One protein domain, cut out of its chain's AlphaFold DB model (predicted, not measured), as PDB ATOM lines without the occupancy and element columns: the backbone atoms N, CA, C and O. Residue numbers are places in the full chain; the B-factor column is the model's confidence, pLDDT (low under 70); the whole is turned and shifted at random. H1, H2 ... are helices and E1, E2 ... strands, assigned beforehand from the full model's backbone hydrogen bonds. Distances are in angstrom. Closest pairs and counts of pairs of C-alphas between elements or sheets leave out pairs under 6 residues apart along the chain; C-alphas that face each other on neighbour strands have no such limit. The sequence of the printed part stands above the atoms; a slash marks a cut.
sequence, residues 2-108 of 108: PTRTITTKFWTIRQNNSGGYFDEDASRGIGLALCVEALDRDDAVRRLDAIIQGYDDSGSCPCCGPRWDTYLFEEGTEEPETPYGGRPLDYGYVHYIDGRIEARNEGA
ATOM      1  N   PRO A   2     321.748 149.362 244.945       64.12
ATOM      2  CA  PRO A   2     320.877 148.850 245.996       64.12
ATOM      3  C   PRO A   2     321.320 149.455 247.333       64.12
ATOM      4  O   PRO A   2     322.506 149.456 247.653       64.12
ATOM      5  N   THR A   3     320.371 150.020 248.074       69.50
ATOM      6  CA  THR A   3     320.616 150.490 249.441       69.50
ATOM      7  C   THR A   3     320.542 149.269 250.347       69.50
ATOM      8  O   THR A   3     319.549 148.543 250.308       69.50
ATOM      9  N   ARG A   4     321.601 148.997 251.112       70.94
ATOM     10  CA  ARG A   4     321.605 147.937 252.122       70.94
ATOM     11  C   ARG A   4     321.335 148.579 253.476       70.94
ATOM     12  O   ARG A   4     322.119 149.414 253.910       70.94
ATOM     13  N   THR A   5     320.244 148.184 254.120       76.06
ATOM     14  CA  THR A   5     319.993 148.526 255.521       76.06
ATOM     15  C   THR A   5     320.903 147.662 256.382       76.06
ATOM     16  O   THR A   5     320.916 146.438 256.236       76.06
ATOM     17  N   ILE A   6     321.702 148.301 257.229       77.81
ATOM     18  CA  ILE A   6     322.540 147.638 258.222       77.81
ATOM     19  C   ILE A   6     321.875 147.888 259.571       77.81
ATOM     20  O   ILE A   6     321.561 149.034 259.884       77.81
ATOM     21  N   THR A   7     321.621 146.824 260.327       87.38
ATOM     22  CA  THR A   7     321.146 146.942 261.706       87.38
ATOM     23  C   THR A   7     322.359 147.138 262.600       87.38
ATOM     24  O   THR A   7     323.250 146.290 262.608       87.38
ATOM     25  N   THR A   8     322.397 148.255 263.315       94.69
ATOM     26  CA  THR A   8     323.407 148.572 264.325       94.69
ATOM     27  C   THR A   8     322.768 148.613 265.706       94.69
ATOM     28  O   THR A   8     321.544 148.660 265.843       94.69
ATOM     29  N   LYS A   9     323.607 148.536 266.736       96.69
ATOM     30  CA  LYS A   9     323.221 148.532 268.149       96.69
ATOM     31  C   LYS A   9     324.211 149.344 268.967       96.69
ATOM     32  O   LYS A   9     325.316 149.619 268.509       96.69
ATOM     33  N   PHE A  10     323.833 149.694 270.187       96.88
ATOM     34  CA  PHE A  10     324.638 150.502 271.090       96.88
ATOM     35  C   PHE A  10     325.134 149.688 272.287       96.88
ATOM     36  O   PHE A  10     324.390 148.908 272.878       96.88
ATOM     37  N   TRP A  11     326.397 149.895 272.655       97.06
ATOM     38  CA  TRP A  11     327.011 149.325 273.854       97.06
ATOM     39  C   TRP A  11     327.676 150.417 274.663       97.06
ATOM     40  O   TRP A  11     328.465 151.187 274.115       97.06
ATOM     41  N   THR A  12     327.389 150.456 275.961       95.56
ATOM     42  CA  THR A  12     327.875 151.510 276.851       95.56
ATOM     43  C   THR A  12     328.738 150.936 277.966       95.56
ATOM     44  O   THR A  12     328.319 150.028 278.679       95.56
ATOM     45  N   ILE A  13     329.920 151.519 278.158       94.56
ATOM     46  CA  ILE A  13     330.819 151.255 279.283       94.56
ATOM     47  C   ILE A  13     331.022 152.520 280.117       94.56
ATOM     48  O   ILE A  13     330.818 153.643 279.650       94.56
ATOM     49  N   ARG A  14     331.448 152.342 281.369       92.69
ATOM     50  CA  ARG A  14     331.746 153.433 282.304       92.69
ATOM     51  C   ARG A  14     333.179 153.333 282.791       92.69
ATOM     52  O   ARG A  14     333.659 152.233 283.049       92.69
ATOM     53  N   GLN A  15     333.807 154.478 283.033       91.25
ATOM     54  CA  GLN A  15     335.058 154.513 283.776       91.25
ATOM     55  C   GLN A  15     334.853 154.009 285.197       91.25
ATOM     56  O   GLN A  15     333.917 154.407 285.901       91.25
ATOM     57  N   ASN A  16     335.788 153.203 285.659       87.88
ATOM     58  CA  ASN A  16     336.008 152.994 287.074       87.88
ATOM     59  C   ASN A  16     336.661 154.243 287.686       87.88
ATOM     60  O   ASN A  16     337.399 154.939 287.001       87.88
ATOM     61  N   ASN A  17     336.425 154.539 288.968       84.88
ATOM     62  CA  ASN A  17     337.055 155.673 289.671       84.88
ATOM     63  C   ASN A  17     338.390 155.266 290.325       84.88
ATOM     64  O   ASN A  17     338.659 155.574 291.491       84.88
ATOM     65  N   SER A  18     339.205 154.494 289.608       81.19
ATOM     66  CA  SER A  18     340.504 154.050 290.111       81.19
ATOM     67  C   SER A  18     341.411 155.267 290.325       81.19
ATOM     68  O   SER A  18     341.569 156.108 289.446       81.19
ATOM     69  N   GLY A  19     341.954 155.416 291.537       77.62
ATOM     70  CA  GLY A  19     342.802 156.562 291.887       77.62
ATOM     71  C   GLY A  19     342.063 157.870 292.210       77.62
ATOM     72  O   GLY A  19     342.727 158.866 292.488       77.62
ATOM     73  N   GLY A  20     340.723 157.883 292.239       83.31
ATOM     74  CA  GLY A  20     339.933 159.020 292.737       83.31
ATOM     75  C   GLY A  20     339.729 160.181 291.756       83.31
ATOM     76  O   GLY A  20     339.336 161.266 292.182       83.31
ATOM     77  N   TYR A  21     339.987 159.971 290.468       85.25
ATOM     78  CA  TYR A  21     339.709 160.918 289.383       85.25
ATOM     79  C   TYR A  21     339.161 160.164 288.171       85.25
ATOM     80  O   TYR A  21     339.300 158.947 288.138       85.25
ATOM     81  N   PHE A  22     338.596 160.854 287.179       89.88
ATOM     82  CA  PHE A  22     338.216 160.294 285.874       89.88
ATOM     83  C   PHE A  22     339.047 160.934 284.761       89.88
ATOM     84  O   PHE A  22     339.459 162.088 284.890       89.88
ATOM     85  N   ASP A  23     339.292 160.191 283.688       90.50
ATOM     86  CA  ASP A  23     339.923 160.723 282.485       90.50
ATOM     87  C   ASP A  23     338.897 161.492 281.647       90.50
ATOM     88  O   ASP A  23     337.783 161.023 281.404       90.50
ATOM     89  N   GLU A  24     339.277 162.672 281.172       91.38
ATOM     90  CA  GLU A  24     338.447 163.503 280.305       91.38
ATOM     91  C   GLU A  24     339.289 164.001 279.128       91.38
ATOM     92  O   GLU A  24     340.330 164.632 279.309       91.38
ATOM     93  N   ASP A  25     338.836 163.721 277.908       93.56
ATOM     94  CA  ASP A  25     339.414 164.252 276.674       93.56
ATOM     95  C   ASP A  25     338.301 164.442 275.644       93.56
ATOM     96  O   ASP A  25     337.958 163.543 274.872       93.56
ATOM     97  N   ALA A  26     337.736 165.648 275.617       91.50
ATOM     98  CA  ALA A  26     336.667 165.998 274.691       91.50
ATOM     99  C   ALA A  26     337.083 165.890 273.214       91.50
ATOM    100  O   ALA A  26     336.238 165.623 272.362       91.50
ATOM    101  N   SER A  27     338.372 166.060 272.893       91.75
ATOM    102  CA  SER A  27     338.863 165.972 271.513       91.75
ATOM    103  C   SER A  27     338.851 164.539 270.980       91.75
ATOM    104  O   SER A  27     338.681 164.325 269.780       91.75
ATOM    105  N   ARG A  28     338.977 163.561 271.883       92.25
ATOM    106  CA  ARG A  28     338.893 162.124 271.594       92.25
ATOM    107  C   ARG A  28     337.545 161.510 271.970       92.25
ATOM    108  O   ARG A  28     337.350 160.316 271.764       92.25
ATOM    109  N   GLY A  29     336.623 162.303 272.514       94.44
ATOM    110  CA  GLY A  29     335.341 161.820 273.019       94.44
ATOM    111  C   GLY A  29     335.492 160.881 274.213       94.44
ATOM    112  O   GLY A  29     334.806 159.864 274.255       94.44
ATOM    113  N   ILE A  30     336.407 161.185 275.138       94.50
ATOM    114  CA  ILE A  30     336.620 160.473 276.403       94.50
ATOM    115  C   ILE A  30     335.950 161.249 277.540       94.50
ATOM    116  O   ILE A  30     336.203 162.439 277.732       94.50
ATOM    117  N   GLY A  31     335.112 160.561 278.309       93.12
ATOM    118  CA  GLY A  31     334.443 161.081 279.501       93.12
ATOM    119  C   GLY A  31     333.908 159.935 280.353       93.12
ATOM    120  O   GLY A  31     334.230 158.777 280.093       93.12
ATOM    121  N   LEU A  32     333.087 160.225 281.365       93.31
ATOM    122  CA  LEU A  32     332.690 159.244 282.387       93.31
ATOM    123  C   LEU A  32     332.077 157.941 281.835       93.31
ATOM    124  O   LEU A  32     332.286 156.871 282.411       93.31
ATOM    125  N   ALA A  33     331.335 158.029 280.732       94.50
ATOM    126  CA  ALA A  33     330.829 156.887 279.982       94.50
ATOM    127  C   ALA A  33     331.150 157.018 278.491       94.50
ATOM    128  O   ALA A  33     331.242 158.122 277.949       94.50
ATOM    129  N   LEU A  34     331.289 155.865 277.844       95.25
ATOM    130  CA  LEU A  34     331.464 155.726 276.406       95.25
ATOM    131  C   LEU A  34     330.394 154.794 275.880       95.25
ATOM    132  O   LEU A  34     330.243 153.686 276.386       95.25
ATOM    133  N   CYS A  35     329.694 155.230 274.849       96.75
ATOM    134  CA  CYS A  35     328.759 154.418 274.100       96.75
ATOM    135  C   CYS A  35     329.243 154.287 272.661       96.75
ATOM    136  O   CYS A  35     329.666 155.274 272.061       96.75
ATOM    137  N   VAL A  36     329.187 153.085 272.100       97.56
ATOM    138  CA  VAL A  36     329.593 152.812 270.722       97.56
ATOM    139  C   VAL A  36     328.449 152.181 269.944       97.56
ATOM    140  O   VAL A  36     327.797 151.260 270.428       97.56
ATOM    141  N   GLU A  37     328.212 152.671 268.730       97.75
ATOM    142  CA  GLU A  37     327.198 152.132 267.821       97.75
ATOM    143  C   GLU A  37     327.788 151.054 266.899       97.75
ATOM    144  O   GLU A  37     328.293 151.405 265.845       97.75
ATOM    145  N   ALA A  38     327.755 149.766 267.210       96.75
ATOM    146  CA  ALA A  38     328.444 148.734 266.422       96.75
ATOM    147  C   ALA A  38     327.503 147.780 265.669       96.75
ATOM    148  O   ALA A  38     326.283 147.805 265.839       96.75
ATOM    149  N   LEU A  39     328.086 146.935 264.812       95.19
ATOM    150  CA  LEU A  39     327.362 145.878 264.089       95.19
ATOM    151  C   LEU A  39     326.965 144.714 265.003       95.19
ATOM    152  O   LEU A  39     325.891 144.135 264.865       95.19
ATOM    153  N   ASP A  40     327.862 144.373 265.917       94.00
ATOM    154  CA  ASP A  40     327.751 143.284 266.873       94.00
ATOM    155  C   ASP A  40     328.696 143.551 268.055       94.00
ATOM    156  O   ASP A  40     329.415 144.557 268.094       94.00
ATOM    157  N   ARG A  41     328.683 142.645 269.036       94.88
ATOM    158  CA  ARG A  41     329.513 142.737 270.239       94.88
ATOM    159  C   ARG A  41     331.008 142.785 269.919       94.88
ATOM    160  O   ARG A  41     331.729 143.542 270.562       94.88
ATOM    161  N   ASP A  42     331.487 141.989 268.969       94.94
ATOM    162  CA  ASP A  42     332.921 141.896 268.685       94.94
ATOM    163  C   ASP A  42     333.422 143.174 267.995       94.94
ATOM    164  O   ASP A  42     334.494 143.691 268.327       94.94
ATOM    165  N   ASP A  43     332.616 143.751 267.101       95.75
ATOM    166  CA  ASP A  43     332.868 145.076 266.541       95.75
ATOM    167  C   ASP A  43     332.811 146.169 267.620       95.75
ATOM    168  O   ASP A  43     333.652 147.071 267.621       95.75
ATOM    169  N   ALA A  44     331.889 146.070 268.585       96.31
ATOM    170  CA  ALA A  44     331.814 146.996 269.714       96.31
ATOM    171  C   ALA A  44     333.092 146.959 270.563       96.31
ATOM    172  O   ALA A  44     333.690 148.010 270.792       96.31
ATOM    173  N   VAL A  45     333.551 145.768 270.966       95.31
ATOM    174  CA  VAL A  45     334.795 145.590 271.739       95.31
ATOM    175  C   VAL A  45     335.980 146.182 270.981       95.31
ATOM    176  O   VAL A  45     336.679 147.041 271.510       95.31
ATOM    177  N   ARG A  46     336.153 145.821 269.703       95.81
ATOM    178  CA  ARG A  46     337.255 146.323 268.868       95.81
ATOM    179  C   ARG A  46     337.269 147.850 268.776       95.81
ATOM    180  O   ARG A  46     338.334 148.466 268.721       95.81
ATOM    181  N   ARG A  47     336.095 148.474 268.691       95.81
ATOM    182  CA  ARG A  47     335.976 149.932 268.604       95.81
ATOM    183  C   ARG A  47     336.213 150.608 269.946       95.81
ATOM    184  O   ARG A  47     336.893 151.630 269.959       95.81
ATOM    185  N   LEU A  48     335.719 150.035 271.043       95.31
ATOM    186  CA  LEU A  48     336.021 150.510 272.393       95.31
ATOM    187  C   LEU A  48     337.524 150.469 272.654       95.31
ATOM    188  O   LEU A  48     338.079 151.504 273.012       95.31
ATOM    189  N   ASP A  49     338.187 149.345 272.368       93.75
ATOM    190  CA  ASP A  49     339.640 149.188 272.517       93.75
ATOM    191  C   ASP A  49     340.411 150.268 271.741       93.75
ATOM    192  O   ASP A  49     341.356 150.861 272.256       93.75
ATOM    193  N   ALA A  50     339.983 150.582 270.513       94.00
ATOM    194  CA  ALA A  50     340.610 151.628 269.705       94.00
ATOM    195  C   ALA A  50     340.413 153.039 270.292       94.00
ATOM    196  O   ALA A  50     341.322 153.867 270.229       94.00
ATOM    197  N   ILE A  51     339.239 153.326 270.865       93.62
ATOM    198  CA  ILE A  51     338.932 154.618 271.496       93.62
ATOM    199  C   ILE A  51     339.774 154.799 272.764       93.62
ATOM    200  O   ILE A  51     340.431 155.834 272.924       93.62
ATOM    201  N   ILE A  52     339.784 153.784 273.634       92.19
ATOM    202  CA  ILE A  52     340.444 153.828 274.946       92.19
ATOM    203  C   ILE A  52     341.947 153.558 274.876       92.19
ATOM    204  O   ILE A  52     342.616 153.661 275.899       92.19
ATOM    205  N   GLN A  53     342.503 153.247 273.701       90.56
ATOM    206  CA  GLN A  53     343.939 153.046 273.535       90.56
ATOM    207  C   GLN A  53     344.726 154.253 274.082       90.56
ATOM    208  O   GLN A  53     344.569 155.390 273.611       90.56
ATOM    209  N   GLY A  54     345.576 153.998 275.081       84.19
ATOM    210  CA  GLY A  54     346.328 155.020 275.820       84.19
ATOM    211  C   GLY A  54     345.662 155.531 277.109       84.19
ATOM    212  O   GLY A  54     346.252 156.381 277.770       84.19
ATOM    213  N   TYR A  55     344.478 155.020 277.465       82.81
ATOM    214  CA  TYR A  55     343.739 155.269 278.719       82.81
ATOM    215  C   TYR A  55     343.360 153.973 279.461       82.81
ATOM    216  O   TYR A  55     342.688 154.000 280.487       82.81
ATOM    217  N   ASP A  56     343.722 152.811 278.938       70.19
ATOM    218  CA  ASP A  56     343.479 151.508 279.560       70.19
ATOM    219  C   ASP A  56     344.192 151.376 280.917       70.19
ATOM    220  O   ASP A  56     343.593 150.933 281.903       70.19
ATOM    221  N   ASP A  57     345.429 151.868 280.991       70.75
ATOM    222  CA  ASP A  57     346.252 151.851 282.204       70.75
ATOM    223  C   ASP A  57     346.171 153.138 283.047       70.75
ATOM    224  O   ASP A  57     346.751 153.195 284.141       70.75
ATOM    225  N   SER A  58     345.463 154.181 282.591       70.25
ATOM    226  CA  SER A  58     345.430 155.477 283.282       70.25
ATOM    227  C   SER A  58     344.739 155.374 284.642       70.25
ATOM    228  O   SER A  58     343.529 155.189 284.783       70.25
ATOM    229  N   GLY A  59     345.537 155.501 285.702       63.75
ATOM    230  CA  GLY A  59     345.030 155.452 287.071       63.75
ATOM    231  C   GLY A  59     344.591 154.063 287.526       63.75
ATOM    232  O   GLY A  59     343.849 153.971 288.501       63.75
ATOM    233  N   SER A  60     345.048 152.987 286.873       68.25
ATOM    234  CA  SER A  60     344.830 151.625 287.366       68.25
ATOM    235  C   SER A  60     345.331 151.496 288.819       68.25
ATOM    236  O   SER A  60     346.485 151.788 289.138       68.25
ATOM    237  N   CYS A  61     344.444 151.101 289.744       70.62
ATOM    238  CA  CYS A  61     344.844 150.749 291.112       70.62
ATOM    239  C   CYS A  61     344.865 149.228 291.218       70.62
ATOM    240  O   CYS A  61     343.838 148.613 290.925       70.62
ATOM    241  N   PRO A  62     345.924 148.611 291.774       73.75
ATOM    242  CA  PRO A  62     345.913 147.187 292.121       73.75
ATOM    243  C   PRO A  62     344.711 146.783 292.991       73.75
ATOM    244  O   PRO A  62     344.290 145.633 292.994       73.75
ATOM    245  N   CYS A  63     344.166 147.749 293.734       76.38
ATOM    246  CA  CYS A  63     343.021 147.610 294.617       76.38
ATOM    247  C   CYS A  63     341.654 147.807 293.941       76.38
ATOM    248  O   CYS A  63     340.674 147.214 294.381       76.38
ATOM    249  N   CYS A  64     341.572 148.661 292.915       72.56
ATOM    250  CA  CYS A  64     340.306 149.067 292.293       72.56
ATOM    251  C   CYS A  64     340.083 148.410 290.929       72.56
ATOM    252  O   CYS A  64     338.944 148.373 290.476       72.56
ATOM    253  N   GLY A  65     341.138 147.891 290.294       77.38
ATOM    254  CA  GLY A  65     341.094 147.348 288.942       77.38
ATOM    255  C   GLY A  65     341.404 148.387 287.855       77.38
ATOM    256  O   GLY A  65     341.817 149.518 288.164       77.38
ATOM    257  N   PRO A  66     341.238 147.997 286.578       84.31
ATOM    258  CA  PRO A  66     341.520 148.853 285.432       84.31
ATOM    259  C   PRO A  66     340.549 150.035 285.356       84.31
ATOM    260  O   PRO A  66     339.493 150.049 286.001       84.31
ATOM    261  N   ARG A  67     340.932 151.046 284.572       89.44
ATOM    262  CA  ARG A  67     340.113 152.233 284.316       89.44
ATOM    263  C   ARG A  67     338.856 151.894 283.527       89.44
ATOM    264  O   ARG A  67     337.772 152.369 283.858       89.44
ATOM    265  N   TRP A  68     339.024 151.073 282.502       89.44
ATOM    266  CA  TRP A  68     337.975 150.633 281.600       89.44
ATOM    267  C   TRP A  68     337.839 149.118 281.674       89.44
ATOM    268  O   TRP A  68     338.835 148.405 281.763       89.44
ATOM    269  N   ASP A  69     336.599 148.644 281.620       83.38
ATOM    270  CA  ASP A  69     336.275 147.236 281.424       83.38
ATOM    271  C   ASP A  69     335.458 147.126 280.134       83.38
ATOM    272  O   ASP A  69     334.365 147.687 280.032       83.38
ATOM    273  N   THR A  70     336.025 146.461 279.128       83.50
ATOM    274  CA  THR A  70     335.379 146.228 277.829       83.50
ATOM    275  C   THR A  70     334.552 144.945 277.816       83.50
ATOM    276  O   THR A  70     334.113 144.488 276.759       83.50
ATOM    277  N   TYR A  71     334.282 144.359 278.985       83.06
ATOM    278  CA  TYR A  71     333.304 143.295 279.107       83.06
ATOM    279  C   TYR A  71     331.897 143.807 278.771       83.06
ATOM    280  O   TYR A  71     331.269 144.550 279.525       83.06
ATOM    281  N   LEU A  72     331.391 143.364 277.623       86.75
ATOM    282  CA  LEU A  72     330.054 143.674 277.130       86.75
ATOM    283  C   LEU A  72     329.138 142.449 277.202       86.75
ATOM    284  O   LEU A  72     329.562 141.331 276.881       86.75
ATOM    285  N   PHE A  73     327.867 142.682 277.540       78.38
ATOM    286  CA  PHE A  73     326.794 141.711 277.312       78.38
ATOM    287  C   PHE A  73     326.569 141.493 275.804       78.38
ATOM    288  O   PHE A  73     326.866 142.367 274.988       78.38
ATOM    289  N   GLU A  74     326.071 140.306 275.434       73.75
ATOM    290  CA  GLU A  74     325.872 139.919 274.025       73.75
ATOM    291  C   GLU A  74     324.911 140.844 273.281       73.75
ATOM    292  O   GLU A  74     325.157 141.196 272.128       73.75
ATOM    293  N   GLU A  75     323.849 141.281 273.951       85.62
ATOM    294  CA  GLU A  75     322.825 142.121 273.347       85.62
ATOM    295  C   GLU A  75     323.113 143.600 273.618       85.62
ATOM    296  O   GLU A  75     323.141 144.046 274.765       85.62
ATOM    297  N   GLY A  76     323.334 144.361 272.544       88.88
ATOM    298  CA  GLY A  76     323.329 145.821 272.580       88.88
ATOM    299  C   GLY A  76     321.909 146.388 272.514       88.88
ATOM    300  O   GLY A  76     320.940 145.683 272.207       88.88
ATOM    301  N   THR A  77     321.776 147.686 272.753       94.12
ATOM    302  CA  THR A  77     320.493 148.400 272.771       94.12
ATOM    303  C   THR A  77     320.192 149.066 271.425       94.12
ATOM    304  O   THR A  77     321.087 149.279 270.610       94.12
ATOM    305  N   GLU A  78     318.920 149.363 271.143       94.50
ATOM    306  CA  GLU A  78     318.521 150.095 269.918       94.50
ATOM    307  C   GLU A  78     318.882 151.587 269.988       94.50
ATOM    308  O   GLU A  78     319.071 152.237 268.964       94.50
ATOM    309  N   GLU A  79     319.001 152.129 271.199       94.31
ATOM    310  CA  GLU A  79     319.351 153.523 271.463       94.31
ATOM    311  C   GLU A  79     320.490 153.591 272.493       94.31
ATOM    312  O   GLU A  79     320.657 152.651 273.274       94.31
ATOM    313  N   PRO A  80     321.279 154.680 272.538       95.38
ATOM    314  CA  PRO A  80     322.286 154.869 273.577       95.38
ATOM    315  C   PRO A  80     321.654 154.898 274.974       95.38
ATOM    316  O   PRO A  80     320.932 155.835 275.322       95.38
ATOM    317  N   GLU A  81     321.976 153.907 275.800       94.88
ATOM    318  CA  GLU A  81     321.524 153.828 277.189       94.88
ATOM    319  C   GLU A  81     322.678 154.004 278.176       94.88
ATOM    320  O   GLU A  81     323.854 153.849 277.834       94.88
ATOM    321  N   THR A  82     322.347 154.320 279.431       91.88
ATOM    322  CA  THR A  82     323.336 154.313 280.514       91.88
ATOM    323  C   THR A  82     323.989 152.927 280.649       91.88
ATOM    324  O   THR A  82     323.349 151.921 280.344       91.88
ATOM    325  N   PRO A  83     325.211 152.829 281.205       87.94
ATOM    326  CA  PRO A  83     325.864 151.543 281.488       87.94
ATOM    327  C   PRO A  83     325.045 150.591 282.383       87.94
ATOM    328  O   PRO A  83     325.348 149.407 282.470       87.94
ATOM    329  N   TYR A  84     324.031 151.110 283.081       86.62
ATOM    330  CA  TYR A  84     323.148 150.347 283.965       86.62
ATOM    331  C   TYR A  84     321.821 149.948 283.295       86.62
ATOM    332  O   TYR A  84     320.989 149.306 283.938       86.62
ATOM    333  N   GLY A  85     321.630 150.324 282.025       87.19
ATOM    334  CA  GLY A  85     320.425 150.080 281.235       87.19
ATOM    335  C   GLY A  85     319.197 150.874 281.688       87.19
ATOM    336  O   GLY A  85     319.183 151.542 282.727       87.19
ATOM    337  N   GLY A  86     318.140 150.815 280.879       86.56
ATOM    338  CA  GLY A  86     316.791 151.278 281.218       86.56
ATOM    339  C   GLY A  86     316.614 152.796 281.291       86.56
ATOM    340  O   GLY A  86     315.549 153.265 281.696       86.56
ATOM    341  N   ARG A  87     317.639 153.571 280.922       91.81
ATOM    342  CA  ARG A  87     317.583 155.031 280.784       91.81
ATOM    343  C   ARG A  87     318.459 155.489 279.620       91.81
ATOM    344  O   ARG A  87     319.532 154.908 279.448       91.81
ATOM    345  N   PRO A  88     318.060 156.544 278.885       93.81
ATOM    346  CA  PRO A  88     318.908 157.165 277.875       93.81
ATOM    347  C   PRO A  88     320.249 157.608 278.459       93.81
ATOM    348  O   PRO A  88     320.319 158.020 279.617       93.81
ATOM    349  N   LEU A  89     321.307 157.537 277.656       92.94
ATOM    350  CA  LEU A  89     322.605 158.080 278.038       92.94
ATOM    351  C   LEU A  89     322.570 159.614 278.003       92.94
ATOM    352  O   LEU A  89     322.497 160.215 276.931       92.94
ATOM    353  N   ASP A  90     322.672 160.240 279.167       93.88
ATOM    354  CA  ASP A  90     322.679 161.691 279.366       93.88
ATOM    355  C   ASP A  90     324.049 162.247 279.784       93.88
ATOM    356  O   ASP A  90     324.209 163.457 279.825       93.88
ATOM    357  N   TYR A  91     325.071 161.409 279.980       93.19
ATOM    358  CA  TYR A  91     326.455 161.830 280.241       93.19
ATOM    359  C   TYR A  91     327.475 161.043 279.403       93.19
ATOM    360  O   TYR A  91     327.239 159.899 279.018       93.19
ATOM    361  N   GLY A  92     328.651 161.627 279.163       94.62
ATOM    362  CA  GLY A  92     329.740 160.973 278.435       94.62
ATOM    363  C   GLY A  92     329.668 161.200 276.925       94.62
ATOM    364  O   GLY A  92     329.289 162.279 276.475       94.62
ATOM    365  N   TYR A  93     330.072 160.209 276.131       97.12
ATOM    366  CA  TYR A  93     330.166 160.352 274.675       97.12
ATOM    367  C   TYR A  93     329.587 159.155 273.927       97.12
ATOM    368  O   TYR A  93     329.775 158.008 274.329       97.12
ATOM    369  N   VAL A  94     328.930 159.431 272.799       97.56
ATOM    370  CA  VAL A  94     328.474 158.427 271.831       97.56
ATOM    371  C   VAL A  94     329.360 158.482 270.590       97.56
ATOM    372  O   VAL A  94     329.496 159.533 269.966       97.56
ATOM    373  N   HIS A  95     329.935 157.339 270.222       97.62
ATOM    374  CA  HIS A  95     330.757 157.127 269.032       97.62
ATOM    375  C   HIS A  95     329.950 156.360 267.979       97.62
ATOM    376  O   HIS A  95     329.784 155.137 268.055       97.62
ATOM    377  N   TYR A  96     329.453 157.082 266.981       97.00
ATOM    378  CA  TYR A  96     328.639 156.532 265.897       97.00
ATOM    379  C   TYR A  96     329.485 155.739 264.903       97.00
ATOM    380  O   TYR A  96     330.685 155.989 264.743       97.00
ATOM    381  N   ILE A  97     328.879 154.759 264.229       95.19
ATOM    382  CA  ILE A  97     329.585 153.904 263.258       95.19
ATOM    383  C   ILE A  97     330.118 154.696 262.058       95.19
ATOM    384  O   ILE A  97     331.110 154.307 261.444       95.19
ATOM    385  N   ASP A  98     329.487 155.830 261.755       94.38
ATOM    386  CA  ASP A  98     329.868 156.753 260.685       94.38
ATOM    387  C   ASP A  98     331.050 157.675 261.047       94.38
ATOM    388  O   ASP A  98     331.505 158.456 260.210       94.38
ATOM    389  N   GLY A  99     331.563 157.577 262.278       94.00
ATOM    390  CA  GLY A  99     332.680 158.373 262.780       94.00
ATOM    391  C   GLY A  99     332.282 159.683 263.461       94.00
ATOM    392  O   GLY A  99     333.167 160.405 263.923       94.00
ATOM    393  N   ARG A 100     330.988 160.015 263.567       95.75
ATOM    394  CA  ARG A 100     330.548 161.132 264.416       95.75
ATOM    395  C   ARG A 100     330.773 160.807 265.891       95.75
ATOM    396  O   ARG A 100     330.546 159.686 266.342       95.75
ATOM    397  N   ILE A 101     331.122 161.838 266.654       96.56
ATOM    398  CA  ILE A 101     331.183 161.802 268.116       96.56
ATOM    399  C   ILE A 101     330.193 162.834 268.647       96.56
ATOM    400  O   ILE A 101     330.185 163.981 268.197       96.56
ATOM    401  N   GLU A 102     329.359 162.432 269.597       96.06
ATOM    402  CA  GLU A 102     328.380 163.304 270.240       96.06
ATOM    403  C   GLU A 102     328.582 163.293 271.750       96.06
ATOM    404  O   GLU A 102     328.546 162.238 272.382       96.06
ATOM    405  N   ALA A 103     328.788 164.476 272.326       94.75
ATOM    406  CA  ALA A 103     328.799 164.644 273.768       94.75
ATOM    407  C   ALA A 103     327.366 164.555 274.307       94.75
ATOM    408  O   ALA A 103     326.461 165.244 273.828       94.75
ATOM    409  N   ARG A 104     327.175 163.730 275.331       90.75
ATOM    410  CA  ARG A 104     325.995 163.726 276.189       90.75
ATOM    411  C   ARG A 104     326.403 164.459 277.458       90.75
ATOM    412  O   ARG A 104     327.307 164.021 278.160       90.75
ATOM    413  N   ASN A 105     325.794 165.609 277.702       79.69
ATOM    414  CA  ASN A 105     325.994 166.356 278.935       79.69
ATOM    415  C   ASN A 105     324.687 166.287 279.711       79.69
ATOM    416  O   ASN A 105     323.630 166.507 279.105       79.69
ATOM    417  N   GLU A 106     324.762 166.015 281.021       59.94
ATOM    418  CA  GLU A 106     323.605 166.218 281.889       59.94
ATOM    419  C   GLU A 106     323.134 167.650 281.636       59.94
ATOM    420  O   GLU A 106     323.952 168.572 281.534       59.94
ATOM    421  N   GLY A 107     321.829 167.808 281.408       49.25
ATOM    422  CA  GLY A 107     321.237 169.114 281.155       49.25
ATOM    423  C   GLY A 107     321.742 170.125 282.184       49.25
ATOM    424  O   GLY A 107     321.784 169.820 283.374       49.25
ATOM    425  N   ALA A 108     322.168 171.282 281.675       35.84
ATOM    426  CA  ALA A 108     322.593 172.445 282.447       35.84
ATOM    427  C   ALA A 108     321.686 172.762 283.649       35.84
ATOM    428  O   ALA A 108     320.451 172.578 283.525       35.84
TER     429      ALA A 108
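This is residues 2 to 108 of the 108 residues of an uncharacterized protein of Sphingopyxis flava (UniProt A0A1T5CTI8). With little regular structure, this is a small twisted sheet of four strands with one helix, H1, slantwise over one face, and long loops at residues 15 to 32 and 53 to 91. Of 107 printed residues, 32 are in named elements, E1, E2, H1, E3, E4 along the chain: mixed class, two layers. The mixed sheet runs E1, E2, E3, E4. The whole is compact, radius of gyration of the C-alphas 13.9 A, spanning 51 by 34 by 27 A.

Find C-alpha 9 at (323.221, 148.532, 268.149); from there E1 runs 17.2 A to residue 14. E2 is residues 33 to 38, 16.0 A; H1 41 to 52, 16.3 A; E3 92 to 95, 10.2 A; E4 101 to 104, 9.8 A, ending at (325.995, 163.726, 276.189).

Look within hydrogen-bond range: N 11 and O 36, 3.0 A, in the antiparallel hairpin E1 and E2; N 35 and O 93, 2.8 A, between parallel E2 and E3; N 94 and O 102, 2.9 A, in the antiparallel hairpin E3 and E4. H1, with every O i to N i+4 pair in range, is on the sheet over E1 and E2, height 8.6 A; its closest C-alphas with E2 are Ala 44 and Ala 38, 5.0 A. E2, H1 and E3 form a strand-helix-strand unit, parallel neighbours with a helix between, its crossover left-handed.

The farthest C-alphas, Pro 2 and Cys 63, are 53.4 A apart. The printed part has no cut; links E1 to E2 and H1 to E3 are long. Residues 2 to 3, 59 to 60 and 106 to 108 have pLDDT under 70.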